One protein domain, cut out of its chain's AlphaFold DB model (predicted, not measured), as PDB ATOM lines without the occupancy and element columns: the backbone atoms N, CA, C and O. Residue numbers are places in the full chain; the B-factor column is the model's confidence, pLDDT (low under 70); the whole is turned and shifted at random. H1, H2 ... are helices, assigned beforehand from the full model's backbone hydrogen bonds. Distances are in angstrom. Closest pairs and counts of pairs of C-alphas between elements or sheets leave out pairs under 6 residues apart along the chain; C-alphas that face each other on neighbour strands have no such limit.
ATOM      1  N   GLU A  10     -43.985  15.190 -17.422       90.19
ATOM      2  CA  GLU A  10     -44.337  15.026 -18.839       90.19
ATOM      3  C   GLU A  10     -43.114  14.997 -19.773       90.19
ATOM      4  O   GLU A  10     -43.122  14.333 -20.809       90.19
ATOM      5  N   VAL A  11     -42.048  15.717 -19.414       84.12
ATOM      6  CA  VAL A  11     -40.789  15.742 -20.165       84.12
ATOM      7  C   VAL A  11     -39.952  14.518 -19.811       84.12
ATOM      8  O   VAL A  11     -39.357  13.916 -20.705       84.12
ATOM      9  N   TYR A  12     -39.931  14.131 -18.535       87.94
ATOM     10  CA  TYR A  12     -39.254  12.923 -18.075       87.94
ATOM     11  C   TYR A  12     -39.783  11.676 -18.789       87.94
ATOM     12  O   TYR A  12     -38.986  10.925 -19.346       87.94
ATOM     13  N   GLU A  13     -41.103  11.494 -18.866       87.38
ATOM     14  CA  GLU A  13     -41.694  10.322 -19.525       87.38
ATOM     15  C   GLU A  13     -41.381  10.280 -21.025       87.38
ATOM     16  O   GLU A  13     -41.005   9.233 -21.554       87.38
ATOM     17  N   ARG A  14     -41.405  11.430 -21.711       82.44
ATOM     18  CA  ARG A  14     -40.986  11.510 -23.122       82.44
ATOM     19  C   ARG A  14     -39.522  11.108 -23.302       82.44
ATOM     20  O   ARG A  14     -39.203  10.322 -24.189       82.44
ATOM     21  N   LEU A  15     -38.623  11.621 -22.460       83.19
ATOM     22  CA  LEU A  15     -37.199  11.271 -22.513       83.19
ATOM     23  C   LEU A  15     -36.954   9.803 -22.160       83.19
ATOM     24  O   LEU A  15     -36.075   9.174 -22.744       83.19
ATOM     25  N   ARG A  16     -37.739   9.246 -21.238       84.19
ATOM     26  CA  ARG A  16     -37.680   7.838 -20.850       84.19
ATOM     27  C   ARG A  16     -38.054   6.917 -22.009       84.19
ATOM     28  O   ARG A  16     -37.326   5.960 -22.254       84.19
ATOM     29  N   MET A  17     -39.117   7.236 -22.749       82.19
ATOM     30  CA  MET A  17     -39.495   6.504 -23.966       82.19
ATOM     31  C   MET A  17     -38.398   6.577 -25.036       82.19
ATOM     32  O   MET A  17     -38.080   5.582 -25.680       82.19
ATOM     33  N   LEU A  18     -37.771   7.745 -25.188       76.31
ATOM     34  CA  LEU A  18     -36.723   7.993 -26.183       76.31
ATOM     35  C   LEU A  18     -35.382   7.318 -25.869       76.31
ATOM     36  O   LEU A  18     -34.655   6.918 -26.778       76.31
ATOM     37  N   LYS A  19     -35.033   7.228 -24.587       80.06
ATOM     38  CA  LYS A  19     -33.785   6.644 -24.083       80.06
ATOM     39  C   LYS A  19     -33.697   5.131 -24.334       80.06
ATOM     40  O   LYS A  19     -32.593   4.618 -24.523       80.06
ATOM     41  N   GLY A  20     -34.831   4.426 -24.333       78.06
ATOM     42  CA  GLY A  20     -34.859   2.962 -24.356       78.06
ATOM     43  C   GLY A  20     -34.103   2.373 -23.157       78.06
ATOM     44  O   GLY A  20     -34.268   2.835 -22.027       78.06
ATOM     45  N   GLU A  21     -33.243   1.382 -23.404       78.25
ATOM     46  CA  GLU A  21     -32.445   0.720 -22.355       78.25
ATOM     47  C   GLU A  21     -31.196   1.508 -21.901       78.25
ATOM     48  O   GLU A  21     -30.648   1.225 -20.836       78.25
ATOM     49  N   ALA A  22     -30.739   2.511 -22.664       78.50
ATOM     50  CA  ALA A  22     -29.510   3.270 -22.369       78.50
ATOM     51  C   ALA A  22     -29.648   4.167 -21.127       78.50
ATOM     52  O   ALA A  22     -30.755   4.381 -20.658       78.50
ATOM     53  N   SER A  23     -28.581   4.748 -20.562       86.81
ATOM     54  CA  SER A  23     -28.719   5.735 -19.473       86.81
ATOM     55  C   SER A  23     -29.244   7.094 -19.990       86.81
ATOM     56  O   SER A  23     -29.122   7.416 -21.172       86.81
ATOM     57  N   LEU A  24     -29.866   7.911 -19.121       86.12
ATOM     58  CA  LEU A  24     -30.368   9.235 -19.548       86.12
ATOM     59  C   LEU A  24     -29.188  10.179 -19.816       86.12
ATOM     60  O   LEU A  24     -29.236  10.993 -20.735       86.12
ATOM     61  N   SER A  25     -28.110  10.011 -19.049       86.19
ATOM     62  CA  SER A  25     -26.839  10.693 -19.266       86.19
ATOM     63  C   SER A  25     -26.234  10.318 -20.617       86.19
ATOM     64  O   SER A  25     -25.810  11.213 -21.335       86.19
ATOM     65  N   ASP A  26     -26.294   9.046 -21.023       84.19
ATOM     66  CA  ASP A  26     -25.746   8.587 -22.311       84.19
ATOM     67  C   ASP A  26     -26.529   9.191 -23.483       84.19
ATOM     68  O   ASP A  26     -25.956   9.578 -24.503       84.19
ATOM     69  N   LEU A  27     -27.859   9.291 -23.341       82.06
ATOM     70  CA  LEU A  27     -28.711   9.970 -24.316       82.06
ATOM     71  C   LEU A  27     -28.298  11.441 -24.459       82.06
ATOM     72  O   LEU A  27     -28.131  11.925 -25.578       82.06
ATOM     73  N   ILE A  28     -28.107  12.139 -23.337       82.69
ATOM     74  CA  ILE A  28     -27.710  13.551 -23.321       82.69
ATOM     75  C   ILE A  28     -26.295  13.727 -23.885       82.69
ATOM     76  O   ILE A  28     -26.093  14.598 -24.724       82.69
ATOM     77  N   GLU A  29     -25.331  12.884 -23.518       82.25
ATOM     78  CA  GLU A  29     -23.970  12.921 -24.065       82.25
ATOM     79  C   GLU A  29     -23.957  12.704 -25.579       82.25
ATOM     80  O   GLU A  29     -23.251  13.404 -26.304       82.25
ATOM     81  N   ARG A  30     -24.790  11.792 -26.094       75.69
ATOM     82  CA  ARG A  30     -24.947  11.577 -27.540       75.69
ATOM     83  C   ARG A  30     -25.587  12.765 -28.256       75.69
ATOM     84  O   ARG A  30     -25.252  13.011 -29.412       75.69
ATOM     85  N   LEU A  31     -26.510  13.471 -27.601       73.44
ATOM     86  CA  LEU A  31     -27.161  14.666 -28.145       73.44
ATOM     87  C   LEU A  31     -26.231  15.886 -28.139       73.44
ATOM     88  O   LEU A  31     -26.219  16.644 -29.107       73.44
ATOM     89  N   VAL A  32     -25.463  16.068 -27.063       75.06
ATOM     90  CA  VAL A  32     -24.537  17.196 -26.867       75.06
ATOM     91  C   VAL A  32     -23.204  16.965 -27.596       75.06
ATOM     92  O   VAL A  32     -22.511  17.920 -27.941       75.06
ATOM     93  N   GLY A  33     -22.853  15.708 -27.887       72.94
ATOM     94  CA  GLY A  33     -21.653  15.336 -28.631       72.94
ATOM     95  C   GLY A  33     -21.611  15.928 -30.045       72.94
ATOM     96  O   GLY A  33     -22.543  15.776 -30.841       72.94
ATOM     97  N   TRP A  34     -20.492  16.581 -30.378       50.91
ATOM     98  CA  TRP A  34     -20.298  17.291 -31.645       50.91
ATOM     99  C   TRP A  34     -20.522  16.367 -32.857       50.91
ATOM    100  O   TRP A  34     -19.926  15.294 -32.962       50.91
ATOM    101  N   GLY A  35     -21.398  16.780 -33.776       58.03
ATOM    102  CA  GLY A  35     -21.586  16.147 -35.090       58.03
ATOM    103  C   GLY A  35     -22.588  14.988 -35.171       58.03
ATOM    104  O   GLY A  35     -22.966  14.623 -36.279       58.03
ATOM    105  N   ARG A  36     -23.080  14.442 -34.048       56.50
ATOM    106  CA  ARG A  36     -24.005  13.282 -34.054       56.50
ATOM    107  C   ARG A  36     -25.448  13.588 -33.656       56.50
ATOM    108  O   ARG A  36     -26.308  12.724 -33.804       56.50
ATOM    109  N   GLY A  37     -25.752  14.824 -33.252       62.75
ATOM    110  CA  GLY A  37     -27.112  15.234 -32.883       62.75
ATOM    111  C   GLY A  37     -28.154  14.936 -33.969       62.75
ATOM    112  O   GLY A  37     -29.215  14.405 -33.666       62.75
ATOM    113  N   ILE A  38     -27.836  15.169 -35.249       64.75
ATOM    114  CA  ILE A  38     -28.760  14.897 -36.367       64.75
ATOM    115  C   ILE A  38     -29.011  13.393 -36.555       64.75
ATOM    116  O   ILE A  38     -30.143  12.992 -36.814       64.75
ATOM    117  N   GLU A  39     -27.992  12.546 -36.420       64.56
ATOM    118  CA  GLU A  39     -28.148  11.087 -36.529       64.56
ATOM    119  C   GLU A  39     -28.926  10.505 -35.350       64.56
ATOM    120  O   GLU A  39     -29.765   9.622 -35.526       64.56
ATOM    121  N   VAL A  40     -28.695  11.036 -34.149       64.19
ATOM    122  CA  VAL A  40     -29.459  10.674 -32.952       64.19
ATOM    123  C   VAL A  40     -30.917  11.100 -33.112       64.19
ATOM    124  O   VAL A  40     -31.807  10.291 -32.874       64.19
ATOM    125  N   LEU A  41     -31.172  12.315 -33.608       65.88
ATOM    126  CA  LEU A  41     -32.518  12.798 -33.922       65.88
ATOM    127  C   LEU A  41     -33.196  11.970 -35.024       65.88
ATOM    128  O   LEU A  41     -34.401  11.756 -34.949       65.88
ATOM    129  N   LYS A  42     -32.453  11.467 -36.022       65.81
ATOM    130  CA  LYS A  42     -32.985  10.550 -37.047       65.81
ATOM    131  C   LYS A  42     -33.394   9.199 -36.458       65.81
ATOM    132  O   LYS A  42     -34.512   8.774 -36.717       65.81
ATOM    133  N   LYS A  43     -32.559   8.577 -35.618       63.38
ATOM    134  CA  LYS A  43     -32.904   7.317 -34.926       63.38
ATOM    135  C   LYS A  43     -34.074   7.479 -33.959       63.38
ATOM    136  O   LYS A  43     -34.937   6.620 -33.866       63.38
ATOM    137  N   ILE A  44     -34.122   8.605 -33.254       62.31
ATOM    138  CA  ILE A  44     -35.256   8.975 -32.404       62.31
ATOM    139  C   ILE A  44     -36.526   9.129 -33.244       62.31
ATOM    140  O   ILE A  44     -37.575   8.625 -32.866       62.31
ATOM    141  N   ARG A  45     -36.425   9.798 -34.394       61.66
ATOM    142  CA  ARG A  45     -37.538   9.986 -35.324       61.66
ATOM    143  C   ARG A  45     -38.030   8.666 -35.928       61.66
ATOM    144  O   ARG A  45     -39.219   8.567 -36.192       61.66
ATOM    145  N   GLU A  46     -37.157   7.683 -36.143       57.22
ATOM    146  CA  GLU A  46     -37.541   6.334 -36.596       57.22
ATOM    147  C   GLU A  46     -38.372   5.572 -35.553       57.22
ATOM    148  O   GLU A  46     -39.219   4.776 -35.933       57.22
ATOM    149  N   ASN A  47     -38.200   5.870 -34.260       56.28
ATOM    150  CA  ASN A  47     -39.015   5.311 -33.175       56.28
ATOM    151  C   ASN A  47     -40.366   6.023 -32.977       56.28
ATOM    152  O   ASN A  47     -41.119   5.657 -32.077       56.28
ATOM    153  N   ILE A  48     -40.675   7.056 -33.766       62.16
ATOM    154  CA  ILE A  48     -41.975   7.726 -33.721       62.16
ATOM    155  C   ILE A  48     -42.811   7.181 -34.881       62.16
ATOM    156  O   ILE A  48     -42.620   7.577 -36.033       62.16
ATOM    157  N   GLU A  49     -43.746   6.282 -34.575       61.34
ATOM    158  CA  GLU A  49     -44.780   5.867 -35.525       61.34
ATOM    159  C   GLU A  49     -45.759   7.027 -35.731       61.34
ATOM    160  O   GLU A  49     -46.665   7.253 -34.937       61.34
ATOM    161  N   LEU A  50     -45.538   7.805 -36.790       70.94
ATOM    162  CA  LEU A  50     -46.503   8.794 -37.261       70.94
ATOM    163  C   LEU A  50     -47.455   8.116 -38.240       70.94
ATOM    164  O   LEU A  50     -47.010   7.529 -39.233       70.94
ATOM    165  N   SER A  51     -48.757   8.271 -38.021       77.00
ATOM    166  CA  SER A  51     -49.741   7.937 -39.044       77.00
ATOM    167  C   SER A  51     -49.521   8.790 -40.302       77.00
ATOM    168  O   SER A  51     -48.923   9.876 -40.275       77.00
ATOM    169  N   GLY A  52     -50.008   8.302 -41.447       76.38
ATOM    170  CA  GLY A  52     -49.910   9.030 -42.717       76.38
ATOM    171  C   GLY A  52     -50.541  10.427 -42.652       76.38
ATOM    172  O   GLY A  52     -50.021  11.366 -43.257       76.38
ATOM    173  N   GLU A  53     -51.610  10.573 -41.870       78.94
ATOM    174  CA  GLU A  53     -52.330  11.830 -41.656       78.94
ATOM    175  C   GLU A  53     -51.530  12.808 -40.788       78.94
ATOM    176  O   GLU A  53     -51.344  13.962 -41.179       78.94
ATOM    177  N   GLU A  54     -50.956  12.345 -39.672       74.38
ATOM    178  CA  GLU A  54     -50.104  13.173 -38.805       74.38
ATOM    179  C   GLU A  54     -48.864  13.671 -39.547       74.38
ATOM    180  O   GLU A  54     -48.500  14.846 -39.466       74.38
ATOM    181  N   LYS A  55     -48.234  12.797 -40.338       78.56
ATOM    182  CA  LYS A  55     -47.084  13.172 -41.164       78.56
ATOM    183  C   LYS A  55     -47.455  14.257 -42.177       78.56
ATOM    184  O   LYS A  55     -46.668  15.181 -42.384       78.56
ATOM    185  N   LYS A  56     -48.629  14.150 -42.805       80.62
ATOM    186  CA  LYS A  56     -49.121  15.138 -43.772       80.62
ATOM    187  C   LYS A  56     -49.375  16.489 -43.099       80.62
ATOM    188  O   LYS A  56     -48.853  17.492 -43.579       80.62
ATOM    189  N   ALA A  57     -50.065  16.501 -41.961       82.38
ATOM    190  CA  ALA A  57     -50.355  17.723 -41.210       82.38
ATOM    191  C   ALA A  57     -49.076  18.451 -40.754       82.38
ATOM    192  O   ALA A  57     -48.940  19.662 -40.933       82.38
ATOM    193  N   ILE A  58     -48.090  17.707 -40.238       81.50
ATOM    194  CA  ILE A  58     -46.796  18.272 -39.821       81.50
ATOM    195  C   ILE A  58     -46.045  18.873 -41.018       81.50
ATOM    196  O   ILE A  58     -45.448  19.946 -40.906       81.50
ATOM    197  N   LEU A  59     -46.057  18.198 -42.173       83.00
ATOM    198  CA  LEU A  59     -45.415  18.705 -43.387       83.00
ATOM    199  C   LEU A  59     -46.091  19.982 -43.899       83.00
ATOM    200  O   LEU A  59     -45.386  20.934 -44.229       83.00
ATOM    201  N   GLU A  60     -47.423  20.029 -43.923       84.12
ATOM    202  CA  GLU A  60     -48.189  21.221 -44.315       84.12
ATOM    203  C   GLU A  60     -47.862  22.421 -43.419       84.12
ATOM    204  O   GLU A  60     -47.613  23.520 -43.918       84.12
ATOM    205  N   GLU A  61     -47.756  22.217 -42.104       81.44
ATOM    206  CA  GLU A  61     -47.393  23.289 -41.178       81.44
ATOM    207  C   GLU A  61     -45.954  23.791 -41.391       81.44
ATOM    208  O   GLU A  61     -45.696  24.999 -41.338       81.44
ATOM    209  N   ILE A  62     -45.009  22.885 -41.672       80.75
ATOM    210  CA  ILE A  62     -43.626  23.248 -42.010       80.75
ATOM    211  C   ILE A  62     -43.584  24.077 -43.295       80.75
ATOM    212  O   ILE A  62     -42.860  25.073 -43.340       80.75
ATOM    213  N   TYR A  63     -44.323  23.681 -44.334       78.69
ATOM    214  CA  TYR A  63     -44.366  24.428 -45.592       78.69
ATOM    215  C   TYR A  63     -44.991  25.806 -45.404       78.69
ATOM    216  O   TYR A  63     -44.375  26.788 -45.807       78.69
ATOM    217  N   ARG A  64     -46.109  25.906 -44.677       78.88
ATOM    218  CA  ARG A  64     -46.738  27.193 -44.352       78.88
ATOM    219  C   ARG A  64     -45.766  28.146 -43.649       78.88
ATOM    220  O   ARG A  64     -45.572  29.272 -44.089       78.88
ATOM    221  N   LYS A  65     -45.066  27.669 -42.613       72.94
ATOM    222  CA  LYS A  65     -44.060  28.462 -41.875       72.94
ATOM    223  C   LYS A  65     -42.822  28.815 -42.707       72.94
ATOM    224  O   LYS A  65     -42.091  29.742 -42.358       72.94
ATOM    225  N   ARG A  66     -42.519  28.046 -43.759       74.25
ATOM    226  CA  ARG A  66     -41.431  28.345 -44.703       74.25
ATOM    227  C   ARG A  66     -41.853  29.388 -45.728       74.25
ATOM    228  O   ARG A  66     -41.032  30.248 -46.028       74.25
ATOM    229  N   ASP A  67     -43.091  29.335 -46.201       67.25
ATOM    230  CA  ASP A  67     -43.669  30.351 -47.085       67.25
ATOM    231  C   ASP A  67     -43.782  31.699 -46.369       67.25
ATOM    232  O   ASP A  67     -43.379  32.714 -46.918       67.25
ATOM    233  N   GLU A  68     -44.182  31.713 -45.093       64.62
ATOM    234  CA  GLU A  68     -44.184  32.927 -44.258       64.62
ATOM    235  C   GLU A  68     -42.787  33.562 -44.094       64.62
ATOM    236  O   GLU A  68     -42.672  34.750 -43.806       64.62
ATOM    237  N   LYS A  69     -41.711  32.779 -44.261       59.94
ATOM    238  CA  LYS A  69     -40.318  33.237 -44.116       59.94
ATOM    239  C   LYS A  69     -39.619  33.542 -45.438       59.94
ATOM    240  O   LYS A  69     -38.531  34.116 -45.409       59.94
TER     241      LYS A  69
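What this domain is: This is residues 10 to 69 of the 82 residues of the protein "Antitoxin" of Methanophagales archaeon (UniProt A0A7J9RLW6). The longest helix, H4, sticks out at residues 52 to 57 and 59 to 67, away from three short helices; of these, H2 and H3 form a V, and H1 meets H2 at a corner. The 60 printed residues hold four named helices, in the order H1, H2, H3, H4, and no named strand: all helix. The whole is loose, with a radius of gyration of the C-alphas of 14.4 A and spans of 38 by 26 by 20 A.

How they stand to each other: H4, residues 52 to 67, is apart from H1, residues 10 to 19, H2, residues 24 to 32, and H3, residues 37 to 46. H2 and H3 touch only at the corner, their closest C-alphas, Leu 31 and Gly 37, 4.8 A apart, at a steep tilt of 57 degrees, opposite ways. H1 and H2 only just touch, with 3 pairs of C-alphas within 8 A, and only at the corner, closest at Lys 19 and Leu 27, 6.1 A, about perpendicular at 82 degrees. H1 and H3 are close but not clearly touching. Every O i to N i+4 pair is within hydrogen-bond range in H1, H2, H3 and H4.

Where its parts are: H4 measures 22.6 A, H1 14.5 A, H3 14.2 A and H2 12.3 A. C-alpha 10 is at (-44.337, 15.026, -18.839), C-alpha 67 at (-43.669, 30.351, -47.085).

The domain as a whole: The C-alphas farthest apart, Glu 21 and Glu 68, are 40.7 A apart. The printed part has no cut, and its three links are tight. Residues 34 to 49 and 67 to 69 have pLDDT under 70.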